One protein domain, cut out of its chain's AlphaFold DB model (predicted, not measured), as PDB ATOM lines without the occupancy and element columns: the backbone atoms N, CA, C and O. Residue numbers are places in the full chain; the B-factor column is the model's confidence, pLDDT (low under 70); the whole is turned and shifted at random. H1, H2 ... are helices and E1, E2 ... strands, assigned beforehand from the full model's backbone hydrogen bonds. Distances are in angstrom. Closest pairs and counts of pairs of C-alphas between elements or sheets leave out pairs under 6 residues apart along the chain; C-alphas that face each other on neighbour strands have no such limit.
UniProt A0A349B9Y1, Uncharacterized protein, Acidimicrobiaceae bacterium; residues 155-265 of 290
ATOM      1  N   LEU A 155      14.629 -38.689 -21.742       90.81
ATOM      2  CA  LEU A 155      14.032 -38.317 -20.464       90.81
ATOM      3  C   LEU A 155      12.894 -39.278 -20.107       90.81
ATOM      4  O   LEU A 155      12.123 -39.695 -20.963       90.81
ATOM      5  N   SER A 156      12.722 -39.562 -18.815       87.25
ATOM      6  CA  SER A 156      11.551 -40.316 -18.362       87.25
ATOM      7  C   SER A 156      10.258 -39.546 -18.653       87.25
ATOM      8  O   SER A 156      10.233 -38.318 -18.548       87.25
ATOM      9  N   GLY A 157       9.160 -40.252 -18.938       87.56
ATOM     10  CA  GLY A 157       7.852 -39.632 -19.206       87.56
ATOM     11  C   GLY A 157       7.420 -38.579 -18.163       87.56
ATOM     12  O   GLY A 157       7.024 -37.476 -18.540       87.56
ATOM     13  N   PRO A 158       7.571 -38.820 -16.841       89.56
ATOM     14  CA  PRO A 158       7.313 -37.792 -15.831       89.56
ATOM     15  C   PRO A 158       8.196 -36.541 -15.971       89.56
ATOM     16  O   PRO A 158       7.743 -35.430 -15.696       89.56
ATOM     17  N   THR A 159       9.450 -36.701 -16.398       91.00
ATOM     18  CA  THR A 159      10.380 -35.587 -16.637       91.00
ATOM     19  C   THR A 159      10.007 -34.817 -17.902       91.00
ATOM     20  O   THR A 159      10.019 -33.587 -17.863       91.00
ATOM     21  N   GLN A 160       9.603 -35.506 -18.974       93.50
ATOM     22  CA  GLN A 160       9.083 -34.892 -20.203       93.50
ATOM     23  C   GLN A 160       7.846 -34.031 -19.911       93.50
ATOM     24  O   GLN A 160       7.847 -32.835 -20.203       93.50
ATOM     25  N   ARG A 161       6.845 -34.584 -19.208       94.56
ATOM     26  CA  ARG A 161       5.649 -33.830 -18.779       94.56
ATOM     27  C   ARG A 161       5.985 -32.649 -17.892       94.56
ATOM     28  O   ARG A 161       5.441 -31.561 -18.059       94.56
ATOM     29  N   LYS A 162       6.901 -32.840 -16.939       95.50
ATOM     30  CA  LYS A 162       7.344 -31.756 -16.062       95.50
ATOM     31  C   LYS A 162       8.011 -30.642 -16.864       95.50
ATOM     32  O   LYS A 162       7.750 -29.478 -16.577       95.50
ATOM     33  N   LEU A 163       8.865 -30.966 -17.836       96.06
ATOM     34  CA  LEU A 163       9.491 -29.981 -18.718       96.06
ATOM     35  C   LEU A 163       8.427 -29.192 -19.493       96.06
ATOM     36  O   LEU A 163       8.427 -27.965 -19.401       96.06
ATOM     37  N   ALA A 164       7.484 -29.882 -20.143       95.88
ATOM     38  CA  ALA A 164       6.372 -29.262 -20.866       95.88
ATOM     39  C   ALA A 164       5.545 -28.327 -19.963       95.88
ATOM     40  O   ALA A 164       5.393 -27.147 -20.269       95.88
ATOM     41  N   ALA A 165       5.138 -28.795 -18.779       96.56
ATOM     42  CA  ALA A 165       4.384 -27.992 -17.815       96.56
ATOM     43  C   ALA A 165       5.165 -26.768 -17.295       96.56
ATOM     44  O   ALA A 165       4.578 -25.751 -16.927       96.56
ATOM     45  N   ASN A 166       6.499 -26.836 -17.221       97.25
ATOM     46  CA  ASN A 166       7.309 -25.670 -16.852       97.25
ATOM     47  C   ASN A 166       7.395 -24.647 -17.987       97.25
ATOM     48  O   ASN A 166       7.432 -23.452 -17.696       97.25
ATOM     49  N   VAL A 167       7.438 -25.105 -19.240       97.19
ATOM     50  CA  VAL A 167       7.378 -24.235 -20.420       97.19
ATOM     51  C   VAL A 167       6.022 -23.535 -20.479       97.19
ATOM     52  O   VAL A 167       5.969 -22.313 -20.556       97.19
ATOM     53  N   GLU A 168       4.929 -24.277 -20.330       96.62
ATOM     54  CA  GLU A 168       3.583 -23.704 -20.296       96.62
ATOM     55  C   GLU A 168       3.433 -22.673 -19.167       96.62
ATOM     56  O   GLU A 168       2.924 -21.575 -19.377       96.62
ATOM     57  N   ARG A 169       3.977 -22.962 -17.978       97.50
ATOM     58  CA  ARG A 169       3.929 -22.028 -16.848       97.50
ATOM     59  C   ARG A 169       4.626 -20.700 -17.128       97.50
ATOM     60  O   ARG A 169       4.144 -19.673 -16.656       97.50
ATOM     61  N   ILE A 170       5.775 -20.694 -17.812       97.62
ATOM     62  CA  ILE A 170       6.438 -19.421 -18.135       97.62
ATOM     63  C   ILE A 170       5.641 -18.639 -19.180       97.62
ATOM     64  O   ILE A 170       5.559 -17.427 -19.052       97.62
ATOM     65  N   VAL A 171       4.998 -19.318 -20.136       97.25
ATOM     66  CA  VAL A 171       4.110 -18.696 -21.133       97.25
ATOM     67  C   VAL A 171       2.913 -18.034 -20.448       97.25
ATOM     68  O   VAL A 171       2.712 -16.835 -20.609       97.25
ATOM     69  N   GLN A 172       2.200 -18.770 -19.589       96.81
ATOM     70  CA  GLN A 172       1.049 -18.250 -18.839       96.81
ATOM     71  C   GLN A 172       1.409 -17.037 -17.971       96.81
ATOM     72  O   GLN A 172       0.625 -16.100 -17.853       96.81
ATOM     73  N   ARG A 173       2.598 -17.028 -17.355       96.62
ATOM     74  CA  ARG A 173       3.060 -15.876 -16.563       96.62
ATOM     75  C   ARG A 173       3.288 -14.646 -17.431       96.62
ATOM     76  O   ARG A 173       2.826 -13.577 -17.056       96.62
ATOM     77  N   THR A 174       3.914 -14.812 -18.592       96.75
ATOM     78  CA  THR A 174       4.120 -13.727 -19.562       96.75
ATOM     79  C   THR A 174       2.808 -13.167 -20.080       96.75
ATOM     80  O   THR A 174       2.693 -11.961 -20.262       96.75
ATOM     81  N   GLU A 175       1.798 -14.011 -20.303       95.06
ATOM     82  CA  GLU A 175       0.461 -13.534 -20.674       95.06
ATOM     83  C   GLU A 175      -0.191 -12.708 -19.555       95.06
ATOM     84  O   GLU A 175      -0.893 -11.741 -19.844       95.06
ATOM     85  N   GLN A 176       0.053 -13.059 -18.289       94.44
ATOM     86  CA  GLN A 176      -0.539 -12.390 -17.125       94.44
ATOM     87  C   GLN A 176       0.147 -11.070 -16.765       94.44
ATOM     88  O   GLN A 176      -0.538 -10.103 -16.433       94.44
ATOM     89  N   ASP A 177       1.480 -11.030 -16.773       95.38
ATOM     90  CA  ASP A 177       2.257  -9.883 -16.285       95.38
ATOM     91  C   ASP A 177       2.973  -9.090 -17.384       95.38
ATOM     92  O   ASP A 177       3.562  -8.049 -17.091       95.38
ATOM     93  N   LEU A 178       2.906  -9.557 -18.636       94.38
ATOM     94  CA  LEU A 178       3.544  -8.958 -19.811       94.38
ATOM     95  C   LEU A 178       5.073  -8.832 -19.704       94.38
ATOM     96  O   LEU A 178       5.686  -8.104 -20.485       94.38
ATOM     97  N   ASN A 179       5.708  -9.556 -18.778       95.25
ATOM     98  CA  ASN A 179       7.153  -9.561 -18.585       95.25
ATOM     99  C   ASN A 179       7.788 -10.839 -19.149       95.25
ATOM    100  O   ASN A 179       7.164 -11.898 -19.169       95.25
ATOM    101  N   PRO A 180       9.055 -10.792 -19.596       95.25
ATOM    102  CA  PRO A 180       9.743 -11.987 -20.057       95.25
ATOM    103  C   PRO A 180      10.064 -12.928 -18.889       95.25
ATOM    104  O   PRO A 180      10.753 -12.557 -17.937       95.25
ATOM    105  N   HIS A 181       9.672 -14.193 -19.015       96.81
ATOM    106  CA  HIS A 181      10.050 -15.269 -18.103       96.81
ATOM    107  C   HIS A 181      11.080 -16.197 -18.743       96.81
ATOM    108  O   HIS A 181      11.179 -16.327 -19.963       96.81
ATOM    109  N   THR A 182      11.907 -16.833 -17.915       96.19
ATOM    110  CA  THR A 182      12.964 -17.744 -18.373       96.19
ATOM    111  C   THR A 182      12.950 -19.038 -17.564       96.19
ATOM    112  O   THR A 182      12.781 -19.033 -16.346       96.19
ATOM    113  N   LEU A 183      13.166 -20.152 -18.253       96.94
ATOM    114  CA  LEU A 183      13.324 -21.492 -17.709       96.94
ATOM    115  C   LEU A 183      14.745 -21.988 -17.988       96.94
ATOM    116  O   LEU A 183      15.304 -21.758 -19.059       96.94
ATOM    117  N   THR A 184      15.333 -22.699 -17.028       96.75
ATOM    118  CA  THR A 184      16.607 -23.406 -17.211       96.75
ATOM    119  C   THR A 184      16.554 -24.747 -16.505       96.75
ATOM    120  O   THR A 184      16.277 -24.794 -15.306       96.75
ATOM    121  N   GLN A 185      16.839 -25.829 -17.228       95.69
ATOM    122  CA  GLN A 185      16.879 -27.187 -16.680       95.69
ATOM    123  C   GLN A 185      18.047 -27.965 -17.266       95.69
ATOM    124  O   GLN A 185      18.272 -27.942 -18.467       95.69
ATOM    125  N   GLY A 186      18.809 -28.633 -16.406       94.88
ATOM    126  CA  GLY A 186      19.940 -29.453 -16.815       94.88
ATOM    127  C   GLY A 186      19.604 -30.939 -16.748       94.88
ATOM    128  O   GLY A 186      19.111 -31.403 -15.722       94.88
ATOM    129  N   PHE A 187      19.949 -31.671 -17.801       94.12
ATOM    130  CA  PHE A 187      19.795 -33.115 -17.942       94.12
ATOM    131  C   PHE A 187      21.168 -33.725 -18.230       94.12
ATOM    132  O   PHE A 187      21.645 -33.717 -19.365       94.12
ATOM    133  N   ALA A 188      21.843 -34.160 -17.168       92.75
ATOM    134  CA  ALA A 188      23.128 -34.840 -17.269       92.75
ATOM    135  C   ALA A 188      22.896 -36.345 -17.415       92.75
ATOM    136  O   ALA A 188      22.141 -36.922 -16.635       92.75
ATOM    137  N   SER A 189      23.548 -36.945 -18.403       90.00
ATOM    138  CA  SER A 189      23.496 -38.370 -18.701       90.00
ATOM    139  C   SER A 189      24.867 -38.884 -19.133       90.00
ATOM    140  O   SER A 189      25.830 -38.132 -19.321       90.00
ATOM    141  N   THR A 190      24.967 -40.189 -19.328       87.56
ATOM    142  CA  THR A 190      26.167 -40.841 -19.863       87.56
ATOM    143  C   THR A 190      26.485 -40.439 -21.310       87.56
ATOM    144  O   THR A 190      27.625 -40.616 -21.745       87.56
ATOM    145  N   HIS A 191      25.541 -39.849 -22.055       87.31
ATOM    146  CA  HIS A 191      25.735 -39.382 -23.441       87.31
ATOM    147  C   HIS A 191      25.989 -37.882 -23.565       87.31
ATOM    148  O   HIS A 191      26.236 -37.384 -24.674       87.31
ATOM    149  N   GLY A 192      25.901 -37.144 -22.465       90.38
ATOM    150  CA  GLY A 192      26.103 -35.708 -22.471       90.38
ATOM    151  C   GLY A 192      25.412 -34.992 -21.329       90.38
ATOM    152  O   GLY A 192      24.589 -35.551 -20.613       90.38
ATOM    153  N   TYR A 193      25.694 -33.702 -21.220       93.94
ATOM    154  CA  TYR A 193      24.964 -32.804 -20.345       93.94
ATOM    155  C   TYR A 193      24.249 -31.747 -21.181       93.94
ATOM    156  O   TYR A 193      24.847 -30.750 -21.591       93.94
ATOM    157  N   LEU A 194      22.953 -31.970 -21.423       95.25
ATOM    158  CA  LEU A 194      22.071 -31.004 -22.070       95.25
ATOM    159  C   LEU A 194      21.539 -30.013 -21.036       95.25
ATOM    160  O   LEU A 194      20.858 -30.407 -20.092       95.25
ATOM    161  N   THR A 195      21.765 -28.719 -21.249       96.88
ATOM    162  CA  THR A 195      21.011 -27.677 -20.536       96.88
ATOM    163  C   THR A 195      19.944 -27.085 -21.451       96.88
ATOM    164  O   THR A 195      20.258 -26.448 -22.454       96.88
ATOM    165  N   PHE A 196      18.683 -27.303 -21.100       97.88
ATOM    166  CA  PHE A 196      17.515 -26.751 -21.765       97.88
ATOM    167  C   PHE A 196      17.195 -25.353 -21.236       97.88
ATOM    168  O   PHE A 196      17.177 -25.117 -20.022       97.88
ATOM    169  N   PHE A 197      16.880 -24.452 -22.153       98.25
ATOM    170  CA  PHE A 197      16.475 -23.085 -21.898       98.25
ATOM    171  C   PHE A 197      15.178 -22.785 -22.638       98.25
ATOM    172  O   PHE A 197      14.991 -23.189 -23.783       98.25
ATOM    173  N   ALA A 198      14.301 -22.021 -22.004       98.12
ATOM    174  CA  ALA A 198      13.201 -21.377 -22.700       98.12
ATOM    175  C   ALA A 198      13.066 -19.950 -22.191       98.12
ATOM    176  O   ALA A 198      13.237 -19.702 -20.997       98.12
ATOM    177  N   ARG A 199      12.773 -19.020 -23.089       98.06
ATOM    178  CA  ARG A 199      12.474 -17.633 -22.764       98.06
ATOM    179  C   ARG A 199      11.231 -17.218 -23.521       98.06
ATOM    180  O   ARG A 199      11.087 -17.541 -24.693       98.06
ATOM    181  N   THR A 200      10.348 -16.508 -22.849       98.06
ATOM    182  CA  THR A 200       9.174 -15.906 -23.478       98.06
ATOM    183  C   THR A 200       9.443 -14.443 -23.796       98.06
ATOM    184  O   THR A 200      10.026 -13.751 -22.959       98.06
ATOM    185  N   MET A 201       8.961 -13.959 -24.933       96.31
ATOM    186  CA  MET A 201       8.967 -12.539 -25.275       96.31
ATOM    187  C   MET A 201       7.609 -11.888 -24.956       96.31
ATOM    188  O   MET A 201       6.575 -12.491 -25.246       96.31
ATOM    189  N   PRO A 202       7.584 -10.671 -24.383       93.69
ATOM    190  CA  PRO A 202       6.380  -9.845 -24.302       93.69
ATOM    191  C   PRO A 202       5.791  -9.514 -25.686       93.69
ATOM    192  O   PRO A 202       6.543  -9.478 -26.662       93.69
ATOM    193  N   PRO A 203       4.486  -9.188 -25.800       90.38
ATOM    194  CA  PRO A 203       3.846  -8.903 -27.091       90.38
ATOM    195  C   PRO A 203       4.494  -7.776 -27.912       90.38
ATOM    196  O   PRO A 203       4.487  -7.837 -29.136       90.38
ATOM    197  N   ALA A 204       5.032  -6.752 -27.246       89.69
ATOM    198  CA  ALA A 204       5.644  -5.583 -27.885       89.69
ATOM    199  C   ALA A 204       7.180  -5.663 -27.972       89.69
ATOM    200  O   ALA A 204       7.823  -4.683 -28.342       89.69
ATOM    201  N   ALA A 205       7.780  -6.791 -27.580       93.06
ATOM    202  CA  ALA A 205       9.228  -6.944 -27.576       93.06
ATOM    203  C   ALA A 205       9.770  -7.272 -28.972       93.06
ATOM    204  O   ALA A 205       9.141  -7.985 -29.756       93.06
ATOM    205  N   ASP A 206      10.976  -6.785 -29.260       95.19
ATOM    206  CA  ASP A 206      11.700  -7.128 -30.479       95.19
ATOM    207  C   ASP A 206      12.255  -8.559 -30.389       95.19
ATOM    208  O   ASP A 206      12.936  -8.930 -29.425       95.19
ATOM    209  N   ARG A 207      11.961  -9.374 -31.408       95.62
ATOM    210  CA  ARG A 207      12.362 -10.786 -31.458       95.62
ATOM    211  C   ARG A 207      13.880 -10.955 -31.385       95.62
ATOM    212  O   ARG A 207      14.350 -11.853 -30.691       95.62
ATOM    213  N   ASP A 208      14.642 -10.140 -32.105       96.06
ATOM    214  CA  ASP A 208      16.090 -10.300 -32.239       96.06
ATOM    215  C   ASP A 208      16.821  -9.824 -30.977       96.06
ATOM    216  O   ASP A 208      17.817 -10.432 -30.563       96.06
ATOM    217  N   VAL A 209      16.274  -8.817 -30.290       96.38
ATOM    218  CA  VAL A 209      16.724  -8.421 -28.946       96.38
ATOM    219  C   VAL A 209      16.496  -9.556 -27.947       96.38
ATOM    220  O   VAL A 209      17.430  -9.969 -27.256       96.38
ATOM    221  N   GLU A 210      15.289 -10.123 -27.892       96.81
ATOM    222  CA  GLU A 210      14.965 -11.218 -26.966       96.81
ATOM    223  C   GLU A 210      15.746 -12.503 -27.277       96.81
ATOM    224  O   GLU A 210      16.189 -13.211 -26.365       96.81
ATOM    225  N   ALA A 211      15.992 -12.774 -28.560       96.94
ATOM    226  CA  ALA A 211      16.872 -13.842 -29.008       96.94
ATOM    227  C   ALA A 211      18.318 -13.618 -28.526       96.94
ATOM    228  O   ALA A 211      18.939 -14.536 -27.990       96.94
ATOM    229  N   SER A 212      18.844 -12.399 -28.644       96.88
ATOM    230  CA  SER A 212      20.199 -12.052 -28.190       96.88
ATOM    231  C   SER A 212      20.350 -12.164 -26.668       96.88
ATOM    232  O   SER A 212      21.370 -12.655 -26.169       96.88
ATOM    233  N   LEU A 213      19.314 -11.782 -25.914       96.19
ATOM    234  CA  LEU A 213      19.257 -11.962 -24.460       96.19
ATOM    235  C   LEU A 213      19.243 -13.447 -24.077       96.19
ATOM    236  O   LEU A 213      20.014 -13.864 -23.206       96.19
ATOM    237  N   LEU A 214      18.417 -14.259 -24.747       97.25
ATOM    238  CA  LEU A 214      18.398 -15.710 -24.552       97.25
ATOM    239  C   LEU A 214      19.767 -16.321 -24.864       97.25
ATOM    240  O   LEU A 214      20.283 -17.076 -24.045       97.25
ATOM    241  N   TYR A 215      20.376 -15.965 -25.995       96.62
ATOM    242  CA  TYR A 215      21.691 -16.460 -26.398       96.62
ATOM    243  C   TYR A 215      22.759 -16.146 -25.344       96.62
ATOM    244  O   TYR A 215      23.476 -17.041 -24.892       96.62
ATOM    245  N   THR A 216      22.827 -14.893 -24.892       95.88
ATOM    246  CA  THR A 216      23.789 -14.444 -23.873       95.88
ATOM    247  C   THR A 216      23.603 -15.216 -22.569       95.88
ATOM    248  O   THR A 216      24.565 -15.730 -21.989       95.88
ATOM    249  N   TYR A 217      22.354 -15.361 -22.123       96.31
ATOM    250  CA  TYR A 217      22.034 -16.124 -20.925       96.31
ATOM    251  C   TYR A 217      22.383 -17.609 -21.082       96.31
ATOM    252  O   TYR A 217      23.001 -18.182 -20.184       96.31
ATOM    253  N   MET A 218      22.064 -18.225 -22.223       96.38
ATOM    254  CA  MET A 218      22.408 -19.615 -22.537       96.38
ATOM    255  C   MET A 218      23.910 -19.850 -22.490       96.38
ATOM    256  O   MET A 218      24.343 -20.773 -21.805       96.38
ATOM    257  N   LEU A 219      24.693 -19.024 -23.185       95.06
ATOM    258  CA  LEU A 219      26.148 -19.146 -23.264       95.06
ATOM    259  C   LEU A 219      26.765 -19.092 -21.865       95.06
ATOM    260  O   LEU A 219      27.486 -20.000 -21.440       95.06
ATOM    261  N   THR A 220      26.386 -18.064 -21.112       94.56
ATOM    262  CA  THR A 220      26.907 -17.807 -19.772       94.56
ATOM    263  C   THR A 220      26.476 -18.890 -18.790       94.56
ATOM    264  O   THR A 220      27.285 -19.409 -18.022       94.56
ATOM    265  N   LYS A 221      25.200 -19.291 -18.815       94.81
ATOM    266  CA  LYS A 221      24.656 -20.289 -17.892       94.81
ATOM    267  C   LYS A 221      25.148 -21.695 -18.218       94.81
ATOM    268  O   LYS A 221      25.450 -22.428 -17.282       94.81
ATOM    269  N   LYS A 222      25.289 -22.054 -19.500       94.50
ATOM    270  CA  LYS A 222      25.931 -23.295 -19.972       94.50
ATOM    271  C   LYS A 222      27.358 -23.394 -19.440       94.50
ATOM    272  O   LYS A 222      27.711 -24.414 -18.849       94.50
ATOM    273  N   HIS A 223      28.152 -22.331 -19.609       93.38
ATOM    274  CA  HIS A 223      29.496 -22.254 -19.041       93.38
ATOM    275  C   HIS A 223      29.442 -22.402 -17.521       93.38
ATOM    276  O   HIS A 223      30.126 -23.257 -16.967       93.38
ATOM    277  N   GLN A 224      28.554 -21.657 -16.854       91.88
ATOM    278  CA  GLN A 224      28.376 -21.695 -15.409       91.88
ATOM    279  C   GLN A 224      28.117 -23.134 -14.917       91.88
ATOM    280  O   GLN A 224      28.856 -23.631 -14.070       91.88
ATOM    281  N   VAL A 225      27.133 -23.847 -15.471       92.06
ATOM    282  CA  VAL A 225      26.803 -25.225 -15.057       92.06
ATOM    283  C   VAL A 225      27.766 -26.279 -15.614       92.06
ATOM    284  O   VAL A 225      27.720 -27.427 -15.189       92.06
ATOM    285  N   GLY A 226      28.665 -25.903 -16.524       92.38
ATOM    286  CA  GLY A 226      29.653 -26.798 -17.117       92.38
ATOM    287  C   GLY A 226      29.063 -27.811 -18.098       92.38
ATOM    288  O   GLY A 226      29.660 -28.871 -18.282       92.38
ATOM    289  N   SER A 227      27.916 -27.519 -18.718       94.12
ATOM    290  CA  SER A 227      27.284 -28.454 -19.652       94.12
ATOM    291  C   SER A 227      27.971 -28.448 -21.020       94.12
ATOM    292  O   SER A 227      28.455 -27.411 -21.491       94.12
ATOM    293  N   ASP A 228      28.037 -29.619 -21.661       93.81
ATOM    294  CA  ASP A 228      28.682 -29.784 -22.972       93.81
ATOM    295  C   ASP A 228      27.810 -29.280 -24.125       93.81
ATOM    296  O   ASP A 228      28.318 -28.875 -25.170       93.81
ATOM    297  N   ARG A 229      26.497 -29.201 -23.909       94.62
ATOM    298  CA  ARG A 229      25.565 -28.628 -24.873       94.62
ATOM    299  C   ARG A 229      24.435 -27.867 -24.198       94.62
ATOM    300  O   ARG A 229      24.133 -28.066 -23.017       94.62
ATOM    301  N   SER A 230      23.806 -26.983 -24.955       96.62
ATOM    302  CA  SER A 230      22.566 -26.329 -24.558       96.62
ATOM    303  C   SER A 230      21.615 -26.182 -25.731       96.62
ATOM    304  O   SER A 230      22.031 -26.092 -26.885       96.62
ATOM    305  N   PHE A 231      20.329 -26.158 -25.411       97.88
ATOM    306  CA  PHE A 231      19.257 -25.936 -26.365       97.88
ATOM    307  C   PHE A 231      18.310 -24.871 -25.820       97.88
ATOM    308  O   PHE A 231      17.994 -24.896 -24.634       97.88
ATOM    309  N   GLY A 232      17.899 -23.935 -26.668       97.94
ATOM    310  CA  GLY A 232      17.084 -22.786 -26.297       97.94
ATOM    311  C   GLY A 232      15.860 -22.631 -27.178       97.94
ATOM    312  O   GLY A 232      15.967 -22.749 -28.398       97.94
ATOM    313  N   LEU A 233      14.730 -22.307 -26.553       97.88
ATOM    314  CA  LEU A 233      13.497 -21.888 -27.214       97.88
ATOM    315  C   LEU A 233      13.189 -20.426 -26.895       97.88
ATOM    316  O   LEU A 233      13.145 -20.049 -25.722       97.88
ATOM    317  N   LEU A 234      12.917 -19.634 -27.928       98.12
ATOM    318  CA  LEU A 234      12.239 -18.350 -27.787       98.12
ATOM    319  C   LEU A 234      10.756 -18.550 -28.105       98.12
ATOM    320  O   LEU A 234      10.420 -19.080 -29.163       98.12
ATOM    321  N   LEU A 235       9.890 -18.148 -27.183       98.00
ATOM    322  CA  LEU A 235       8.448 -18.366 -27.240       98.00
ATOM    323  C   LEU A 235       7.720 -17.026 -27.253       98.00
ATOM    324  O   LEU A 235       8.046 -16.149 -26.457       98.00
ATOM    325  N   ASN A 236       6.706 -16.874 -28.095       94.69
ATOM    326  CA  ASN A 236       5.804 -15.729 -27.995       94.69
ATOM    327  C   ASN A 236       4.803 -15.901 -26.828       94.69
ATOM    328  O   ASN A 236       4.749 -16.979 -26.225       94.69
ATOM    329  N   PRO A 237       3.987 -14.878 -26.502       90.06
ATOM    330  CA  PRO A 237       3.014 -14.966 -25.414       90.06
ATOM    331  C   PRO A 237       2.012 -16.111 -25.577       90.06
ATOM    332  O   PRO A 237       1.581 -16.662 -24.586       90.06
ATOM    333  N   ARG A 238       1.715 -16.544 -26.810       91.62
ATOM    334  CA  ARG A 238       0.810 -17.672 -27.097       91.62
ATOM    335  C   ARG A 238       1.515 -19.035 -27.097       91.62
ATOM    336  O   ARG A 238       0.961 -20.015 -27.589       91.62
ATOM    337  N   GLY A 239       2.771 -19.091 -26.656       92.56
ATOM    338  CA  GLY A 239       3.572 -20.314 -26.600       92.56
ATOM    339  C   GLY A 239       4.073 -20.833 -27.950       92.56
ATOM    340  O   GLY A 239       4.587 -21.949 -28.005       92.56
ATOM    341  N   ARG A 240       3.968 -20.065 -29.046       95.06
ATOM    342  CA  ARG A 240       4.570 -20.478 -30.328       95.06
ATOM    343  C   ARG A 240       6.076 -20.256 -30.298       95.06
ATOM    344  O   ARG A 240       6.544 -19.250 -29.770       95.06
ATOM    345  N   ILE A 241       6.822 -21.181 -30.897       96.31
ATOM    346  CA  ILE A 241       8.282 -21.104 -30.988       96.31
ATOM    347  C   ILE A 241       8.671 -20.141 -32.114       96.31
ATOM    348  O   ILE A 241       8.459 -20.439 -33.287       96.31
ATOM    349  N   GLU A 242       9.275 -19.015 -31.745       96.12
ATOM    350  CA  GLU A 242       9.751 -17.972 -32.664       96.12
ATOM    351  C   GLU A 242      11.200 -18.210 -33.105       96.12
ATOM    352  O   GLU A 242      11.583 -17.893 -34.229       96.12
ATOM    353  N   ALA A 243      12.023 -18.795 -32.229       95.94
ATOM    354  CA  ALA A 243      13.405 -19.135 -32.544       95.94
ATOM    355  C   ALA A 243      13.902 -20.339 -31.738       95.94
ATOM    356  O   ALA A 243      13.450 -20.612 -30.623       95.94
ATOM    357  N   THR A 244      14.889 -21.032 -32.303       97.25
ATOM    358  CA  THR A 244      15.611 -22.130 -31.653       97.25
ATOM    359  C   THR A 244      17.104 -21.870 -31.687       97.25
ATOM    360  O   THR A 244      17.630 -21.454 -32.719       97.25
ATOM    361  N   MET A 245      17.801 -22.186 -30.603       96.69
ATOM    362  CA  MET A 245      19.250 -22.035 -30.493       96.69
ATOM    363  C   MET A 245      19.871 -23.327 -29.993       96.69
ATOM    364  O   MET A 245      19.328 -23.982 -29.107       96.69
ATOM    365  N   TYR A 246      21.036 -23.677 -30.526       97.38
ATOM    366  CA  TYR A 246      21.777 -24.852 -30.096       97.38
ATOM    367  C   TYR A 246      23.257 -24.521 -29.983       97.38
ATOM    368  O   TYR A 246      23.851 -23.980 -30.914       97.38
ATOM    369  N   MET A 247      23.853 -24.858 -28.844       95.50
ATOM    370  CA  MET A 247      25.282 -24.704 -28.600       95.50
ATOM    371  C   MET A 247      25.867 -26.071 -28.284       95.50
ATOM    372  O   MET A 247      25.417 -26.744 -27.359       95.50
ATOM    373  N   ASN A 248      26.893 -26.469 -29.030       92.69
ATOM    374  CA  ASN A 248      27.560 -27.761 -28.888       92.69
ATOM    375  C   ASN A 248      29.073 -27.560 -28.892       92.69
ATOM    376  O   ASN A 248      29.758 -27.849 -29.867       92.69
ATOM    377  N   HIS A 249      29.569 -27.009 -27.796       84.81
ATOM    378  CA  HIS A 249      30.991 -26.815 -27.556       84.81
ATOM    379  C   HIS A 249      31.292 -27.281 -26.132       84.81
ATOM    380  O   HIS A 249      30.470 -27.044 -25.246       84.81
ATOM    381  N   PRO A 250      32.425 -27.938 -25.862       76.75
ATOM    382  CA  PRO A 250      32.752 -28.374 -24.511       76.75
ATOM    383  C   PRO A 250      32.798 -27.187 -23.540       76.75
ATOM    384  O   PRO A 250      33.037 -26.039 -23.926       76.75
ATOM    385  N   SER A 251      32.513 -27.460 -22.268       77.00
ATOM    386  CA  SER A 251      32.785 -26.501 -21.205       77.00
ATOM    387  C   SER A 251      34.296 -26.451 -20.957       77.00
ATOM    388  O   SER A 251      34.970 -27.478 -20.936       77.00
ATOM    389  N   GLY A 252      34.827 -25.244 -20.807       81.88
ATOM    390  CA  GLY A 252      36.219 -24.972 -20.460       81.88
ATOM    391  C   GLY A 252      36.275 -23.774 -19.522       81.88
ATOM    392  O   GLY A 252      35.244 -23.138 -19.300       81.88
ATOM    393  N   ASP A 253      37.445 -23.493 -18.958       85.69
ATOM    394  CA  ASP A 253      37.652 -22.280 -18.167       85.69
ATOM    395  C   ASP A 253      37.675 -21.063 -19.104       85.69
ATOM    396  O   ASP A 253      38.356 -21.071 -20.127       85.69
ATOM    397  N   ASP A 254      36.886 -20.040 -18.772       90.88
ATOM    398  CA  ASP A 254      36.702 -18.834 -19.580       90.88
ATOM    399  C   ASP A 254      36.397 -17.667 -18.633       90.88
ATOM    400  O   ASP A 254      35.303 -17.556 -18.073       90.88
ATOM    401  N   GLU A 255      37.403 -16.823 -18.407       92.00
ATOM    402  CA  GLU A 255      37.317 -15.716 -17.456       92.00
ATOM    403  C   GLU A 255      36.308 -14.646 -17.897       92.00
ATOM    404  O   GLU A 255      35.615 -14.074 -17.051       92.00
ATOM    405  N   ALA A 256      36.157 -14.438 -19.210       92.81
ATOM    406  CA  ALA A 256      35.211 -13.479 -19.766       92.81
ATOM    407  C   ALA A 256      33.765 -13.940 -19.535       92.81
ATOM    408  O   ALA A 256      32.918 -13.147 -19.121       92.81
ATOM    409  N   LEU A 257      33.473 -15.234 -19.716       92.00
ATOM    410  CA  LEU A 257      32.155 -15.791 -19.385       92.00
ATOM    411  C   LEU A 257      31.888 -15.812 -17.877       92.00
ATOM    412  O   LEU A 257      30.749 -15.608 -17.446       92.00
ATOM    413  N   ASP A 258      32.918 -16.019 -17.060       91.50
ATOM    414  CA  ASP A 258      32.817 -15.912 -15.605       91.50
ATOM    415  C   ASP A 258      32.508 -14.474 -15.147       91.50
ATOM    416  O   ASP A 258      31.763 -14.278 -14.178       91.50
ATOM    417  N   GLU A 259      33.083 -13.465 -15.805       93.00
ATOM    418  CA  GLU A 259      32.799 -12.049 -15.566       93.00
ATOM    419  C   GLU A 259      31.403 -11.662 -16.043       93.00
ATOM    420  O   GLU A 259      30.631 -11.098 -15.264       93.00
ATOM    421  N   LEU A 260      31.025 -12.068 -17.256       93.38
ATOM    422  CA  LEU A 260      29.679 -11.880 -17.786       93.38
ATOM    423  C   LEU A 260      28.627 -12.510 -16.863       93.38
ATOM    424  O   LEU A 260      27.609 -11.889 -16.561       93.38
ATOM    425  N   GLY A 261      28.902 -13.702 -16.324       91.94
ATOM    426  CA  GLY A 261      28.049 -14.364 -15.338       91.94
ATOM    427  C   GLY A 261      27.849 -13.557 -14.061       91.94
ATOM    428  O   GLY A 261      26.745 -13.559 -13.511       91.94
ATOM    429  N   ARG A 262      28.879 -12.841 -13.595       92.31
ATOM    430  CA  ARG A 262      28.756 -11.908 -12.464       92.31
ATOM    431  C   ARG A 262      27.956 -10.668 -12.858       92.31
ATOM    432  O   ARG A 262      27.071 -10.281 -12.098       92.31
ATOM    433  N   ALA A 263      28.226 -10.102 -14.034       92.31
ATOM    434  CA  ALA A 263      27.571  -8.897 -14.537       92.31
ATOM    435  C   ALA A 263      26.053  -9.082 -14.705       92.31
ATOM    436  O   ALA A 263      25.283  -8.226 -14.281       92.31
ATOM    437  N   ILE A 264      25.608 -10.231 -15.229       91.62
ATOM    438  CA  ILE A 264      24.176 -10.546 -15.389       91.62
ATOM    439  C   ILE A 264      23.539 -11.155 -14.123       91.62
ATOM    440  O   ILE A 264      22.396 -11.611 -14.151       91.62
ATOM    441  N   GLY A 265      24.270 -11.205 -13.003       90.31
ATOM    442  CA  GLY A 265      23.737 -11.609 -11.699       90.31
ATOM    443  C   GLY A 265      23.507 -13.115 -11.507       90.31
ATOM    444  O   GLY A 265      22.682 -13.510 -10.675       90.31
TER     445      GLY A 265
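Overview. This is residues 155 to 265 of the 290 residues of an uncharacterized protein of Acidimicrobiaceae bacterium (UniProt A0A349B9Y1). A twisted sheet of four strands forms the middle layer of this domain, with the long helix H1 over one face, on the side of E1 and E2, and H2 over the other face. The short helix H3 packs on H2, away from the sheet. The printed part has 111 residues with three named helices and four named strands, in the order H1 E1 E2 H2 E3 E4 H3; the sheet's order is E1 E2 E3 E4, mixed, and the class is mixed, helices and strands. The whole is compact, with a radius of gyration of the C-alphas of 14.2 A, and spans 39 by 35 by 21 A.

Along the chain. Begin with the sheet: find C-alpha 182 at (12.964, -17.744, -18.373), where E1, residues 182 to 189, sets out for 23.2 A. E2, residues 192 to 200, measures 26.1 A; E3 is residues 229 to 235 and E4 residues 241 to 248. H1, residues 157 to 177, begins at C-alpha 157 at (7.852, -39.632, -19.206) and runs 30.4 A. H2, residues 207 to 225, runs 26.2 A. H3, residues 255 to 263, ends at C-alpha 263 at (27.571, -8.897, -14.537).

Arrangement. Look first at the hairpin E1 and E2, antiparallel at 168 degrees, where N 185 and O 196 are 2.9 A apart, within hydrogen-bond range. E2 and E3 are parallel at 17 degrees, with N 197 and O 231 at 2.8 A. The hairpin E3 and E4 is antiparallel at 170 degrees, with N 232 and O 245 at 2.8 A. E2, H2 and E3 form a strand-helix-strand unit, two parallel neighbour strands with a helix between, and its crossover is right-handed. H1 and H2 are on opposite faces, giving three layers, helices on both faces of a sheet. H1 lies over E1 and E2 at a height over the sheet of 9.3 A; its closest C-alphas to E2 are those of Val 171 and Thr 200, 6.2 A apart. H2 has a height over the sheet of 8.4 A and lies over E2, E3 and E4; its closest C-alphas to E3 are those of Lys 222 and Ser 230, 6.4 A apart. At 29 degrees to E3 on the local plane, H2 only just runs along the strands. H3 is not on the sheet; it touches H2, which touches it with residues 219 to 224 alone, and the closest C-alphas of the two are those of Thr 220 and Leu 257, 5.6 A apart. H1 and H3 are apart. In H1, H2 and H3 every O i to N i+4 pair is within hydrogen-bond range.

Size, cuts and confidence. The two C-alphas farthest apart are those of Thr 190 and Ala 204, at 41.6 A. The printed part has no cut, and no link is long. The mean pLDDT of the printed part is 94.0, and no printed residue is under 70.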